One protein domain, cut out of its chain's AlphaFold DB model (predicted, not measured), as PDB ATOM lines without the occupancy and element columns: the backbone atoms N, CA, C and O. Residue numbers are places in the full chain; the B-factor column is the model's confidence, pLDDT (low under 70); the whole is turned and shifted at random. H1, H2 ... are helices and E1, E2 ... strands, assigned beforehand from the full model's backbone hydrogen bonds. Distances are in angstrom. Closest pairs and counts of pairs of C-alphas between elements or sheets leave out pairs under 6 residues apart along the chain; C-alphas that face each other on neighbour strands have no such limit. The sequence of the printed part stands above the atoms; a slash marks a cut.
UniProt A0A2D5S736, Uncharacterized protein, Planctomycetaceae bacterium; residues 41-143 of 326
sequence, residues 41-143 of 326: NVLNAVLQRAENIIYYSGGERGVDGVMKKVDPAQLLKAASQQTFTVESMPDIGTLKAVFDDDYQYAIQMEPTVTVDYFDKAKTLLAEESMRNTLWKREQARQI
ATOM      1  N   ASN A  41     -33.746  52.299  -5.776       94.31
ATOM      2  CA  ASN A  41     -32.875  53.310  -5.178       94.31
ATOM      3  C   ASN A  41     -33.220  53.565  -3.706       94.31
ATOM      4  O   ASN A  41     -32.323  53.667  -2.863       94.31
ATOM      5  N   VAL A  42     -34.514  53.658  -3.395       94.12
ATOM      6  CA  VAL A  42     -35.007  53.855  -2.032       94.12
ATOM      7  C   VAL A  42     -34.788  52.588  -1.224       94.12
ATOM      8  O   VAL A  42     -34.226  52.673  -0.131       94.12
ATOM      9  N   LEU A  43     -35.159  51.420  -1.760       94.94
ATOM     10  CA  LEU A  43     -34.902  50.146  -1.095       94.94
ATOM     11  C   LEU A  43     -33.422  49.983  -0.749       94.94
ATOM     12  O   LEU A  43     -33.098  49.720   0.403       94.94
ATOM     13  N   ASN A  44     -32.510  50.245  -1.683       96.00
ATOM     14  CA  ASN A  44     -31.071  50.184  -1.435       96.00
ATOM     15  C   ASN A  44     -30.643  51.102  -0.279       96.00
ATOM     16  O   ASN A  44     -29.922  50.672   0.620       96.00
ATOM     17  N   ALA A  45     -31.132  52.344  -0.249       94.38
ATOM     18  CA  ALA A  45     -30.835  53.276   0.838       94.38
ATOM     19  C   ALA A  45     -31.358  52.791   2.205       94.38
ATOM     20  O   ALA A  45     -30.703  53.021   3.223       94.38
ATOM     21  N   VAL A  46     -32.509  52.113   2.237       94.00
ATOM     22  CA  VAL A  46     -33.080  51.520   3.458       94.00
ATOM     23  C   VAL A  46     -32.277  50.302   3.908       94.00
ATOM     24  O   VAL A  46     -31.954  50.183   5.088       94.00
ATOM     25  N   LEU A  47     -31.882  49.428   2.979       94.56
ATOM     26  CA  LEU A  47     -31.109  48.225   3.296       94.56
ATOM     27  C   LEU A  47     -29.701  48.538   3.812       94.56
ATOM     28  O   LEU A  47     -29.160  47.765   4.596       94.56
ATOM     29  N   GLN A  48     -29.128  49.692   3.464       93.62
ATOM     30  CA  GLN A  48     -27.879  50.184   4.068       93.62
ATOM     31  C   GLN A  48     -28.002  50.512   5.565       93.62
ATOM     32  O   GLN A  48     -26.988  50.713   6.226       93.62
ATOM     33  N   ARG A  49     -29.228  50.608   6.089       93.19
ATOM     34  CA  ARG A  49     -29.548  50.850   7.504       93.19
ATOM     35  C   ARG A  49     -30.219  49.643   8.162       93.19
ATOM     36  O   ARG A  49     -30.767  49.773   9.256       93.19
ATOM     37  N   ALA A  50     -30.226  48.497   7.484       92.31
ATOM     38  CA  ALA A  50     -30.774  47.258   8.008       92.31
ATOM     39  C   ALA A  50     -29.696  46.489   8.780       92.31
ATOM     40  O   ALA A  50     -28.598  46.258   8.282       92.31
ATOM     41  N   GLU A  51     -30.036  46.043   9.986       91.56
ATOM     42  CA  GLU A  51     -29.200  45.137  10.773       91.56
ATOM     43  C   GLU A  51     -29.320  43.698  10.248       91.56
ATOM     44  O   GLU A  51     -28.327  42.984  10.076       91.56
ATOM     45  N   ASN A  52     -30.555  43.267   9.972       89.88
ATOM     46  CA  ASN A  52     -30.862  41.931   9.481       89.88
ATOM     47  C   ASN A  52     -31.979  41.968   8.438       89.88
ATOM     48  O   ASN A  52     -32.925  42.743   8.539       89.88
ATOM     49  N   ILE A  53     -31.891  41.058   7.470       91.75
ATOM     50  CA  ILE A  53     -32.955  40.790   6.504       91.75
ATOM     51  C   ILE A  53     -33.284  39.308   6.609       91.75
ATOM     52  O   ILE A  53     -32.398  38.461   6.471       91.75
ATOM     53  N   ILE A  54     -34.542  38.995   6.889       89.75
ATOM     54  CA  ILE A  54     -35.017  37.630   7.110       89.75
ATOM     55  C   ILE A  54     -36.127  37.346   6.110       89.75
ATOM     56  O   ILE A  54     -37.130  38.048   6.094       89.75
ATOM     57  N   TYR A  55     -35.954  36.313   5.298       87.00
ATOM     58  CA  TYR A  55     -37.002  35.768   4.444       87.00
ATOM     59  C   TYR A  55     -37.813  34.710   5.190       87.00
ATOM     60  O   TYR A  55     -37.232  33.881   5.899       87.00
ATOM     61  N   TYR A  56     -39.127  34.721   4.969       80.00
ATOM     62  CA  TYR A  56     -40.082  33.741   5.469       80.00
ATOM     63  C   TYR A  56     -40.742  33.030   4.287       80.00
ATOM     64  O   TYR A  56     -41.451  33.657   3.502       80.00
ATOM     65  N   SER A  57     -40.566  31.712   4.186       68.00
ATOM     66  CA  SER A  57     -41.427  30.872   3.345       68.00
ATOM     67  C   SER A  57     -42.445  30.171   4.237       68.00
ATOM     68  O   SER A  57     -42.082  29.222   4.931       68.00
ATOM     69  N   GLY A  58     -43.690  30.636   4.256       55.09
ATOM     70  CA  GLY A  58     -44.747  30.036   5.068       55.09
ATOM     71  C   GLY A  58     -46.012  30.880   5.041       55.09
ATOM     72  O   GLY A  58     -46.140  31.823   5.817       55.09
ATOM     73  N   GLY A  59     -46.921  30.546   4.125       45.47
ATOM     74  CA  GLY A  59     -48.272  31.097   4.098       45.47
ATOM     75  C   GLY A  59     -49.091  30.627   5.301       45.47
ATOM     76  O   GLY A  59     -48.735  29.671   5.991       45.47
ATOM     77  N   GLU A  60     -50.183  31.334   5.558       47.47
ATOM     78  CA  GLU A  60     -51.142  31.091   6.631       47.47
ATOM     79  C   GLU A  60     -51.382  29.600   6.962       47.47
ATOM     80  O   GLU A  60     -51.587  28.765   6.084       47.47
ATOM     81  N   ARG A  61     -51.468  29.307   8.270       38.28
ATOM     82  CA  ARG A  61     -51.797  28.008   8.902       38.28
ATOM     83  C   ARG A  61     -50.681  26.952   8.931       38.28
ATOM     84  O   ARG A  61     -50.750  25.921   8.275       38.28
ATOM     85  N   GLY A  62     -49.759  27.123   9.880       39.97
ATOM     86  CA  GLY A  62     -49.203  25.996  10.646       39.97
ATOM     87  C   GLY A  62     -48.261  25.035   9.919       39.97
ATOM     88  O   GLY A  62     -48.021  23.949  10.440       39.97
ATOM     89  N   VAL A  63     -47.719  25.406   8.759       43.25
ATOM     90  CA  VAL A  63     -46.625  24.660   8.126       43.25
ATOM     91  C   VAL A  63     -45.308  25.312   8.539       43.25
ATOM     92  O   VAL A  63     -45.175  26.529   8.428       43.25
ATOM     93  N   ASP A  64     -44.370  24.511   9.053       50.84
ATOM     94  CA  ASP A  64     -43.046  24.939   9.522       50.84
ATOM     95  C   ASP A  64     -42.336  25.803   8.471       50.84
ATOM     96  O   ASP A  64     -41.760  25.305   7.500       50.84
ATOM     97  N   GLY A  65     -42.408  27.120   8.653       58.34
ATOM     98  CA  GLY A  65     -41.796  28.063   7.737       58.34
ATOM     99  C   GLY A  65     -40.282  28.088   7.906       58.34
ATOM    100  O   GLY A  65     -39.762  28.089   9.023       58.34
ATOM    101  N   VAL A  66     -39.551  28.137   6.793       66.88
ATOM    102  CA  VAL A  66     -38.100  28.336   6.829       66.88
ATOM    103  C   VAL A  66     -37.822  29.827   6.973       66.88
ATOM    104  O   VAL A  66     -38.185  30.623   6.107       66.88
ATOM    105  N   MET A  67     -37.147  30.191   8.063       80.56
ATOM    106  CA  MET A  67     -36.547  31.510   8.232       80.56
ATOM    107  C   MET A  67     -35.104  31.470   7.750       80.56
ATOM    108  O   MET A  67     -34.296  30.679   8.242       80.56
ATOM    109  N   LYS A  68     -34.761  32.336   6.797       85.38
ATOM    110  CA  LYS A  68     -33.398  32.426   6.269       85.38
ATOM    111  C   LYS A  68     -32.918  33.866   6.283       85.38
ATOM    112  O   LYS A  68     -33.618  34.754   5.807       85.38
ATOM    113  N   LYS A  69     -31.699  34.093   6.780       88.25
ATOM    114  CA  LYS A  69     -31.028  35.387   6.621       88.25
ATOM    115  C   LYS A  69     -30.672  35.594   5.148       88.25
ATOM    116  O   LYS A  69     -30.075  34.713   4.524       88.25
ATOM    117  N   VAL A  70     -31.048  36.747   4.616       88.56
ATOM    118  CA  VAL A  70     -30.887  37.124   3.211       88.56
ATOM    119  C   VAL A  70     -29.882  38.265   3.101       88.56
ATOM    120  O   VAL A  70     -29.783  39.115   3.983       88.56
ATOM    121  N   ASP A  71     -29.099  38.247   2.027       89.88
ATOM    122  CA  ASP A  71     -28.185  39.336   1.684       89.88
ATOM    123  C   ASP A  71     -28.987  40.497   1.060       89.88
ATOM    124  O   ASP A  71     -29.817  40.227   0.183       89.88
ATOM    125  N   PRO A  72     -28.744  41.768   1.438       92.69
ATOM    126  CA  PRO A  72     -29.318  42.927   0.754       92.69
ATOM    127  C   PRO A  72     -29.304  42.834  -0.778       92.69
ATOM    128  O   PRO A  72     -30.296  43.170  -1.422       92.69
ATOM    129  N   ALA A  73     -28.224  42.316  -1.372       91.69
ATOM    130  CA  ALA A  73     -28.098  42.175  -2.822       91.69
ATOM    131  C   ALA A  73     -29.142  41.222  -3.432       91.69
ATOM    132  O   ALA A  73     -29.584  41.430  -4.560       91.69
ATOM    133  N   GLN A  74     -29.564  40.189  -2.697       88.69
ATOM    134  CA  GLN A  74     -30.612  39.270  -3.153       88.69
ATOM    135  C   GLN A  74     -31.977  39.954  -3.166       88.69
ATOM    136  O   GLN A  74     -32.731  39.782  -4.121       88.69
ATOM    137  N   LEU A  75     -32.267  40.761  -2.143       90.62
ATOM    138  CA  LEU A  75     -33.523  41.497  -2.062       90.62
ATOM    139  C   LEU A  75     -33.605  42.596  -3.129       90.62
ATOM    140  O   LEU A  75     -34.647  42.759  -3.751       90.62
ATOM    141  N   LEU A  76     -32.498  43.298  -3.394       93.44
ATOM    142  CA  LEU A  76     -32.422  44.280  -4.480       93.44
ATOM    143  C   LEU A  76     -32.624  43.638  -5.848       93.44
ATOM    144  O   LEU A  76     -33.353  44.179  -6.670       93.44
ATOM    145  N   LYS A  77     -32.029  42.463  -6.075       90.56
ATOM    146  CA  LYS A  77     -32.239  41.713  -7.314       90.56
ATOM    147  C   LYS A  77     -33.696  41.270  -7.478       90.56
ATOM    148  O   LYS A  77     -34.221  41.321  -8.581       90.56
ATOM    149  N   ALA A  78     -34.353  40.839  -6.401       88.19
ATOM    150  CA  ALA A  78     -35.781  40.530  -6.458       88.19
ATOM    151  C   ALA A  78     -36.594  41.793  -6.785       88.19
ATOM    152  O   ALA A  78     -37.406  41.787  -7.704       88.19
ATOM    153  N   ALA A  79     -36.308  42.908  -6.110       90.88
ATOM    154  CA  ALA A  79     -36.992  44.183  -6.317       90.88
ATOM    155  C   ALA A  79     -36.756  44.830  -7.681       90.88
ATOM    156  O   ALA A  79     -37.602  45.599  -8.118       90.88
ATOM    157  N   SER A  80     -35.666  44.505  -8.381       90.50
ATOM    158  CA  SER A  80     -35.456  44.970  -9.756       90.50
ATOM    159  C   SER A  80     -36.317  44.217 -10.778       90.50
ATOM    160  O   SER A  80     -36.397  44.649 -11.922       90.50
ATOM    161  N   GLN A  81     -36.952  43.106 -10.392       87.06
ATOM    162  CA  GLN A  81     -37.776  42.262 -11.273       87.06
ATOM    163  C   GLN A  81     -39.240  42.179 -10.805       87.06
ATOM    164  O   GLN A  81     -40.160  41.938 -11.589       87.06
ATOM    165  N   GLN A  82     -39.480  42.388  -9.512       86.88
ATOM    166  CA  GLN A  82     -40.769  42.200  -8.859       86.88
ATOM    167  C   GLN A  82     -41.220  43.458  -8.122       86.88
ATOM    168  O   GLN A  82     -40.430  44.215  -7.566       86.88
ATOM    169  N   THR A  83     -42.534  43.659  -8.105       86.75
ATOM    170  CA  THR A  83     -43.178  44.706  -7.311       86.75
ATOM    171  C   THR A  83     -43.326  44.220  -5.878       86.75
ATOM    172  O   THR A  83     -43.585  43.039  -5.648       86.75
ATOM    173  N   PHE A  84     -43.196  45.128  -4.917       88.25
ATOM    174  CA  PHE A  84     -43.331  44.805  -3.503       88.25
ATOM    175  C   PHE A  84     -44.184  45.835  -2.786       88.25
ATOM    176  O   PHE A  84     -44.156  47.013  -3.125       88.25
ATOM    177  N   THR A  85     -44.892  45.402  -1.753       85.69
ATOM    178  CA  THR A  85     -45.533  46.290  -0.783       85.69
ATOM    179  C   THR A  85     -44.742  46.286   0.517       85.69
ATOM    180  O   THR A  85     -43.996  45.347   0.797       85.69
ATOM    181  N   VAL A  86     -44.866  47.352   1.309       86.38
ATOM    182  CA  VAL A  86     -44.173  47.472   2.598       86.38
ATOM    183  C   VAL A  86     -45.174  47.725   3.709       86.38
ATOM    184  O   VAL A  86     -45.949  48.680   3.662       86.38
ATOM    185  N   GLU A  87     -45.102  46.884   4.730       83.94
ATOM    186  CA  GLU A  87     -45.836  46.984   5.979       83.94
ATOM    187  C   GLU A  87     -44.876  47.382   7.107       83.94
ATOM    188  O   GLU A  87     -43.746  46.896   7.180       83.94
ATOM    189  N   SER A  88     -45.290  48.303   7.979       81.62
ATOM    190  CA  SER A  88     -44.423  48.807   9.043       81.62
ATOM    191  C   SER A  88     -44.780  48.189  10.389       81.62
ATOM    192  O   SER A  88     -45.930  48.231  10.806       81.62
ATOM    193  N   MET A  89     -43.784  47.641  11.086       83.38
ATOM    194  CA  MET A  89     -43.914  47.090  12.438       83.38
ATOM    195  C   MET A  89     -43.016  47.898  13.389       83.38
ATOM    196  O   MET A  89     -41.910  47.455  13.725       83.38
ATOM    197  N   PRO A  90     -43.443  49.117  13.784       77.94
ATOM    198  CA  PRO A  90     -42.604  50.053  14.533       77.94
ATOM    199  C   PRO A  90     -42.219  49.527  15.919       77.94
ATOM    200  O   PRO A  90     -41.100  49.769  16.361       77.94
ATOM    201  N   ASP A  91     -43.090  48.740  16.562       80.31
ATOM    202  CA  ASP A  91     -42.861  48.173  17.901       80.31
ATOM    203  C   ASP A  91     -41.594  47.308  17.982       80.31
ATOM    204  O   ASP A  91     -40.968  47.195  19.034       80.31
ATOM    205  N   ILE A  92     -41.209  46.709  16.853       81.94
ATOM    206  CA  ILE A  92     -40.024  45.859  16.711       81.94
ATOM    207  C   ILE A  92     -39.022  46.426  15.692       81.94
ATOM    208  O   ILE A  92     -38.147  45.700  15.222       81.94
ATOM    209  N   GLY A  93     -39.163  47.701  15.305       82.81
ATOM    210  CA  GLY A  93     -38.250  48.389  14.385       82.81
ATOM    211  C   GLY A  93     -38.068  47.688  13.035       82.81
ATOM    212  O   GLY A  93     -36.963  47.673  12.494       82.81
ATOM    213  N   THR A  94     -39.120  47.057  12.509       89.31
ATOM    214  CA  THR A  94     -39.026  46.181  11.331       89.31
ATOM    215  C   THR A  94     -39.951  46.644  10.211       89.31
ATOM    216  O   THR A  94     -41.128  46.911  10.438       89.31
ATOM    217  N   LEU A  95     -39.435  46.694   8.983       89.94
ATOM    218  CA  LEU A  95     -40.234  46.845   7.767       89.94
ATOM    219  C   LEU A  95     -40.441  45.468   7.136       89.94
ATOM    220  O   LEU A  95     -39.479  44.760   6.863       89.94
ATOM    221  N   LYS A  96     -41.686  45.075   6.899       89.00
ATOM    222  CA  LYS A  96     -42.024  43.839   6.196       89.00
ATOM    223  C   LYS A  96     -42.272  44.151   4.729       89.00
ATOM    224  O   LYS A  96     -43.231  44.841   4.411       89.00
ATOM    225  N   ALA A  97     -41.420  43.651   3.846       88.94
ATOM    226  CA  ALA A  97     -41.622  43.728   2.407       88.94
ATOM    227  C   ALA A  97     -42.298  42.443   1.909       88.94
ATOM    228  O   ALA A  97     -41.840  41.346   2.234       88.94
ATOM    229  N   VAL A  98     -43.374  42.572   1.137       86.88
ATOM    230  CA  VAL A  98     -44.108  41.448   0.540       86.88
ATOM    231  C   VAL A  98     -44.042  41.573  -0.977       86.88
ATOM    232  O   VAL A  98     -44.509  42.568  -1.526       86.88
ATOM    233  N   PHE A  99     -43.446  40.585  -1.639       84.38
ATOM    234  CA  PHE A  99     -43.311  40.513  -3.094       84.38
ATOM    235  C   PHE A  99     -44.307  39.505  -3.647       84.38
ATOM    236  O   PHE A  99     -44.412  38.403  -3.105       84.38
ATOM    237  N   ASP A 100     -44.996  39.887  -4.726       73.50
ATOM    238  CA  ASP A 100     -45.977  39.055  -5.437       73.50
ATOM    239  C   ASP A 100     -46.952  38.316  -4.485       73.50
ATOM    240  O   ASP A 100     -47.291  37.162  -4.712       73.50
ATOM    241  N   ASP A 101     -47.337  38.966  -3.378       68.38
ATOM    242  CA  ASP A 101     -48.218  38.481  -2.297       68.38
ATOM    243  C   ASP A 101     -47.768  37.227  -1.510       68.38
ATOM    244  O   ASP A 101     -48.286  36.967  -0.422       68.38
ATOM    245  N   ASP A 102     -46.735  36.517  -1.967       73.19
ATOM    246  CA  ASP A 102     -46.296  35.241  -1.387       73.19
ATOM    247  C   ASP A 102     -44.944  35.316  -0.659       73.19
ATOM    248  O   ASP A 102     -44.696  34.572   0.295       73.19
ATOM    249  N   TYR A 103     -44.048  36.215  -1.079       81.88
ATOM    250  CA  TYR A 103     -42.671  36.246  -0.582       81.88
ATOM    251  C   TYR A 103     -42.475  37.366   0.431       81.88
ATOM    252  O   TYR A 103     -42.421  38.546   0.083       81.88
ATOM    253  N   GLN A 104     -42.322  36.994   1.701       86.94
ATOM    254  CA  GLN A 104     -42.260  37.947   2.804       86.94
ATOM    255  C   GLN A 104     -40.838  38.081   3.351       86.94
ATOM    256  O   GLN A 104     -40.174  37.092   3.671       86.94
ATOM    257  N   TYR A 105     -40.392  39.321   3.519       89.69
ATOM    258  CA  TYR A 105     -39.089  39.671   4.067       89.69
ATOM    259  C   TYR A 105     -39.263  40.630   5.240       89.69
ATOM    260  O   TYR A 105     -39.878  41.677   5.087       89.69
ATOM    261  N   ALA A 106     -38.688  40.321   6.400       91.12
ATOM    262  CA  ALA A 106     -38.509  41.283   7.482       91.12
ATOM    263  C   ALA A 106     -37.156  41.973   7.336       91.12
ATOM    264  O   ALA A 106     -36.111  41.324   7.378       91.12
ATOM    265  N   ILE A 107     -37.189  43.289   7.206       92.94
ATOM    266  CA  ILE A 107     -36.044  44.188   7.191       92.94
ATOM    267  C   ILE A 107     -35.978  44.819   8.581       92.94
ATOM    268  O   ILE A 107     -36.705  45.764   8.891       92.94
ATOM    269  N   GLN A 108     -35.147  44.247   9.446       92.12
ATOM    270  CA  GLN A 108     -34.913  44.764  10.786       92.12
ATOM    271  C   GLN A 108     -33.930  45.930  10.695       92.12
ATOM    272  O   GLN A 108     -32.799  45.759  10.237       92.12
ATOM    273  N   MET A 109     -34.363  47.110  11.125       92.38
ATOM    274  CA  MET A 109     -33.545  48.319  11.082       92.38
ATOM    275  C   MET A 109     -32.519  48.326  12.218       92.38
ATOM    276  O   MET A 109     -32.769  47.771  13.288       92.38
ATOM    277  N   GLU A 110     -31.376  48.980  12.004       93.06
ATOM    278  CA  GLU A 110     -30.396  49.198  13.071       93.06
ATOM    279  C   GLU A 110     -31.035  49.928  14.272       93.06
ATOM    280  O   GLU A 110     -31.800  50.877  14.069       93.06
ATOM    281  N   PRO A 111     -30.661  49.604  15.526       87.75
ATOM    282  CA  PRO A 111     -31.214  50.259  16.720       87.75
ATOM    283  C   PRO A 111     -30.999  51.779  16.773       87.75
ATOM    284  O   PRO A 111     -31.657  52.482  17.536       87.75
ATOM    285  N   THR A 112     -30.047  52.298  15.994       90.50
ATOM    286  CA  THR A 112     -29.736  53.728  15.883       90.50
ATOM    287  C   THR A 112     -30.653  54.489  14.925       90.50
ATOM    288  O   THR A 112     -30.551  55.714  14.834       90.50
ATOM    289  N   VAL A 113     -31.520  53.796  14.184       89.56
ATOM    290  CA  VAL A 113     -32.487  54.417  13.277       89.56
ATOM    291  C   VAL A 113     -33.563  55.141  14.083       89.56
ATOM    292  O   VAL A 113     -34.170  54.586  14.995       89.56
ATOM    293  N   THR A 114     -33.803  56.408  13.747       88.38
ATOM    294  CA  THR A 114     -34.840  57.214  14.396       88.38
ATOM    295  C   THR A 114     -36.226  56.871  13.856       88.38
ATOM    296  O   THR A 114     -36.370  56.453  12.705       88.38
ATOM    297  N   VAL A 115     -37.260  57.131  14.662       86.50
ATOM    298  CA  VAL A 115     -38.667  57.002  14.240       86.50
ATOM    299  C   VAL A 115     -38.944  57.852  12.994       86.50
ATOM    300  O   VAL A 115     -39.505  57.352  12.027       86.50
ATOM    301  N   ASP A 116     -38.439  59.090  12.953       87.19
ATOM    302  CA  ASP A 116     -38.596  59.976  11.791       87.19
ATOM    303  C   ASP A 116     -38.009  59.381  10.502       87.19
ATOM    304  O   ASP A 116     -38.586  59.517   9.422       87.19
ATOM    305  N   TYR A 117     -36.846  58.723  10.595       88.62
ATOM    306  CA  TYR A 117     -36.264  58.049   9.439       88.62
ATOM    307  C   TYR A 117     -37.117  56.855   9.025       88.62
ATOM    308  O   TYR A 117     -37.345  56.674   7.834       88.62
ATOM    309  N   PHE A 118     -37.597  56.064   9.985       87.25
ATOM    310  CA  PHE A 118     -38.445  54.903   9.730       87.25
ATOM    311  C   PHE A 118     -39.740  55.294   8.996       87.25
ATOM    312  O   PHE A 118     -40.056  54.729   7.947       87.25
ATOM    313  N   ASP A 119     -40.421  56.339   9.470       85.19
ATOM    314  CA  ASP A 119     -41.641  56.873   8.854       85.19
ATOM    315  C   ASP A 119     -41.386  57.440   7.451       85.19
ATOM    316  O   ASP A 119     -42.179  57.250   6.517       85.19
ATOM    317  N   LYS A 120     -40.249  58.121   7.273       87.81
ATOM    318  CA  LYS A 120     -39.832  58.636   5.968       87.81
ATOM    319  C   LYS A 120     -39.488  57.509   4.996       87.81
ATOM    320  O   LYS A 120     -39.924  57.555   3.850       87.81
ATOM    321  N   ALA A 121     -38.730  56.508   5.438       88.81
ATOM    322  CA  ALA A 121     -38.338  55.348   4.642       88.81
ATOM    323  C   ALA A 121     -39.569  54.599   4.132       88.81
ATOM    324  O   ALA A 121     -39.685  54.350   2.936       88.81
ATOM    325  N   LYS A 122     -40.532  54.339   5.019       86.75
ATOM    326  CA  LYS A 122     -41.826  53.746   4.674       86.75
ATOM    327  C   LYS A 122     -42.545  54.524   3.565       86.75
ATOM    328  O   LYS A 122     -42.979  53.931   2.581       86.75
ATOM    329  N   THR A 123     -42.637  55.847   3.708       85.19
ATOM    330  CA  THR A 123     -43.311  56.708   2.722       85.19
ATOM    331  C   THR A 123     -42.609  56.656   1.362       85.19
ATOM    332  O   THR A 123     -43.258  56.456   0.341       85.19
ATOM    333  N   LEU A 124     -41.278  56.763   1.343       89.44
ATOM    334  CA  LEU A 124     -40.501  56.723   0.103       89.44
ATOM    335  C   LEU A 124     -40.557  55.348  -0.584       89.44
ATOM    336  O   LEU A 124     -40.580  55.282  -1.811       89.44
ATOM    337  N   LEU A 125     -40.586  54.254   0.185       91.06
ATOM    338  CA  LEU A 125     -40.733  52.899  -0.355       91.06
ATOM    339  C   LEU A 125     -42.109  52.696  -0.993       91.06
ATOM    340  O   LEU A 125     -42.218  52.050  -2.031       91.06
ATOM    341  N   ALA A 126     -43.154  53.279  -0.404       85.38
ATOM    342  CA  ALA A 126     -44.489  53.274  -0.991       85.38
ATOM    343  C   ALA A 126     -44.511  53.994  -2.348       85.38
ATOM    344  O   ALA A 126     -45.077  53.482  -3.311       85.38
ATOM    345  N   GLU A 127     -43.856  55.152  -2.444       86.81
ATOM    346  CA  GLU A 127     -43.735  55.900  -3.699       86.81
ATOM    347  C   GLU A 127     -42.937  55.130  -4.764       86.81
ATOM    348  O   GLU A 127     -43.335  55.110  -5.929       86.81
ATOM    349  N   GLU A 128     -41.837  54.468  -4.383       90.31
ATOM    350  CA  GLU A 128     -41.067  53.590  -5.280       90.31
ATOM    351  C   GLU A 128     -41.924  52.417  -5.785       90.31
ATOM    352  O   GLU A 128     -42.002  52.179  -6.990       90.31
ATOM    353  N   SER A 129     -42.666  51.752  -4.893       87.12
ATOM    354  CA  SER A 129     -43.627  50.704  -5.261       87.12
ATOM    355  C   SER A 129     -44.691  51.206  -6.241       87.12
ATOM    356  O   SER A 129     -45.056  50.489  -7.179       87.12
ATOM    357  N   MET A 130     -45.215  52.419  -6.040       86.69
ATOM    358  CA  MET A 130     -46.208  53.018  -6.936       86.69
ATOM    359  C   MET A 130     -45.631  53.252  -8.338       86.69
ATOM    360  O   MET A 130     -46.265  52.880  -9.326       86.69
ATOM    361  N   ARG A 131     -44.411  53.803  -8.437       89.19
ATOM    362  CA  ARG A 131     -43.714  53.996  -9.722       89.19
ATOM    363  C   ARG A 131     -43.450  52.669 -10.434       89.19
ATOM    364  O   ARG A 131     -43.769  52.536 -11.613       89.19
ATOM    365  N   ASN A 132     -42.962  51.665  -9.712       89.62
ATOM    366  CA  ASN A 132     -42.702  50.338 -10.273       89.62
ATOM    367  C   ASN A 132     -43.979  49.642 -10.770       89.62
ATOM    368  O   ASN A 132     -43.949  48.932 -11.775       89.62
ATOM    369  N   THR A 133     -45.117  49.881 -10.113       86.75
ATOM    370  CA  THR A 133     -46.424  49.372 -10.562       86.75
ATOM    371  C   THR A 133     -46.837  49.981 -11.904       86.75
ATOM    372  O   THR A 133     -47.268  49.256 -12.801       86.75
ATOM    373  N   LEU A 134     -46.669  51.298 -12.069       87.38
ATOM    374  CA  LEU A 134     -46.944  51.991 -13.333       87.38
ATOM    375  C   LEU A 134     -46.038  51.485 -14.459       87.38
ATOM    376  O   LEU A 134     -46.514  51.237 -15.566       87.38
ATOM    377  N   TRP A 135     -44.760  51.239 -14.162       86.56
ATOM    378  CA  TRP A 135     -43.824  50.667 -15.126       86.56
ATOM    379  C   TRP A 135     -44.206  49.268 -15.599       86.56
ATOM    380  O   TRP A 135     -44.216  49.018 -16.805       86.56
ATOM    381  N   LYS A 136     -44.571  48.362 -14.680       83.31
ATOM    382  CA  LYS A 136     -45.036  47.018 -15.057       83.31
ATOM    383  C   LYS A 136     -46.276  47.071 -15.951       83.31
ATOM    384  O   LYS A 136     -46.380  46.297 -16.902       83.31
ATOM    385  N   ARG A 137     -47.208  47.986 -15.673       82.06
ATOM    386  CA  ARG A 137     -48.406  48.180 -16.503       82.06
ATOM    387  C   ARG A 137     -48.069  48.700 -17.893       82.06
ATOM    388  O   ARG A 137     -48.542  48.145 -18.880       82.06
ATOM    389  N   GLU A 138     -47.205  49.706 -17.984       82.44
ATOM    390  CA  GLU A 138     -46.754  50.235 -19.272       82.44
ATOM    391  C   GLU A 138     -46.032  49.162 -20.103       82.44
ATOM    392  O   GLU A 138     -46.276  49.038 -21.302       82.44
ATOM    393  N   GLN A 139     -45.215  48.315 -19.468       80.19
ATOM    394  CA  GLN A 139     -44.584  47.177 -20.138       80.19
ATOM    395  C   GLN A 139     -45.627  46.186 -20.681       80.19
ATOM    396  O   GLN A 139     -45.559  45.794 -21.848       80.19
ATOM    397  N   ALA A 140     -46.627  45.813 -19.873       78.69
ATOM    398  CA  ALA A 140     -47.719  44.936 -20.304       78.69
ATOM    399  C   ALA A 140     -48.492  45.522 -21.501       78.69
ATOM    400  O   ALA A 140     -48.811  44.804 -22.455       78.69
ATOM    401  N   ARG A 141     -48.715  46.841 -21.493       77.44
ATOM    402  CA  ARG A 141     -49.340  47.577 -22.598       77.44
ATOM    403  C   ARG A 141     -48.484  47.545 -23.866       77.44
ATOM    404  O   ARG A 141     -49.013  47.287 -24.945       77.44
ATOM    405  N   GLN A 142     -47.170  47.744 -23.758       77.38
ATOM    406  CA  GLN A 142     -46.240  47.687 -24.898       77.38
ATOM    407  C   GLN A 142     -46.150  46.290 -25.527       77.38
ATOM    408  O   GLN A 142     -46.045  46.167 -26.748       77.38
ATOM    409  N   ILE A 143     -46.262  45.236 -24.715       76.19
ATOM    410  CA  ILE A 143     -46.363  43.842 -25.180       76.19
ATOM    411  C   ILE A 143     -47.671  43.616 -25.966       76.19
ATOM    412  O   ILE A 143     -47.773  42.711 -26.805       76.19
TER     413      ILE A 143
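What this domain is: This is residues 41 to 143 of the 326 residues of an uncharacterized protein of Planctomycetaceae bacterium (UniProt A0A2D5S736). A strongly twisted sheet of five strands has two short helices, H1 and H2, and one long helix, H3, on one face, in two layers. H3 runs along E3 and E4 and on past the sheet, where residues 137 to 143 stick out. The 103 printed residues, mixed in class, hold H1 E1 E2 H2 E3 E4 E5 H3 along the chain; the antiparallel sheet runs E2 E1 E5 E4 E3. The whole is compact, radius of gyration of the C-alphas 14.1 A, spanning 44 by 36 by 22 A.

Where its parts are: Find C-alpha 50 at (-30.774, 47.258, 8.008); there E1 begins, residues 50 to 57, 20.1 A long. E2 is residues 66 to 69, E3 84 to 89, E4 94 to 99, and E5 103 to 109, 19.1 A. H1 is residues 41 to 47, H2 72 to 79. H3, residues 115 to 143, runs 42.3 A to C-alpha 143 at (-46.363, 43.842, -25.180).

How they stand to each other: E3, E4 and E5 form a meander, each strand the antiparallel neighbour of the one before; look for N 87 and O 96 at 2.8 A, and N 97 and O 105 at 2.8 A. E1 pairs with E5 through N 54 and O 106, 2.9 A, and E2 with E1, a hairpin, through N 55 and O 68, 2.9 A. H3 is along the strands, at 3 degrees to E4 on the local plane; its closest C-alpha to E3 is Ser 129, 6.2 A from that of Phe 84. H1 stands up from the sheet at 55 degrees and touches H3, whose residues 121 to 128 alone take part, closest C-alphas Val 42 and Leu 125, 6.0 A. H1 touches H2 at a steep tilt of 40 degrees, closest C-alphas Leu 47 and Pro 72, 6.1 A; H2 and H3 are apart. In H1, H2 and H3 every O i to N i+4 pair is within hydrogen-bond range.

The domain as a whole: The C-alphas farthest apart, Thr 112 and Ile 143, are 45.4 A apart. The printed part has no cut and no long link. Residues 57 to 66 and 101 have pLDDT under 70.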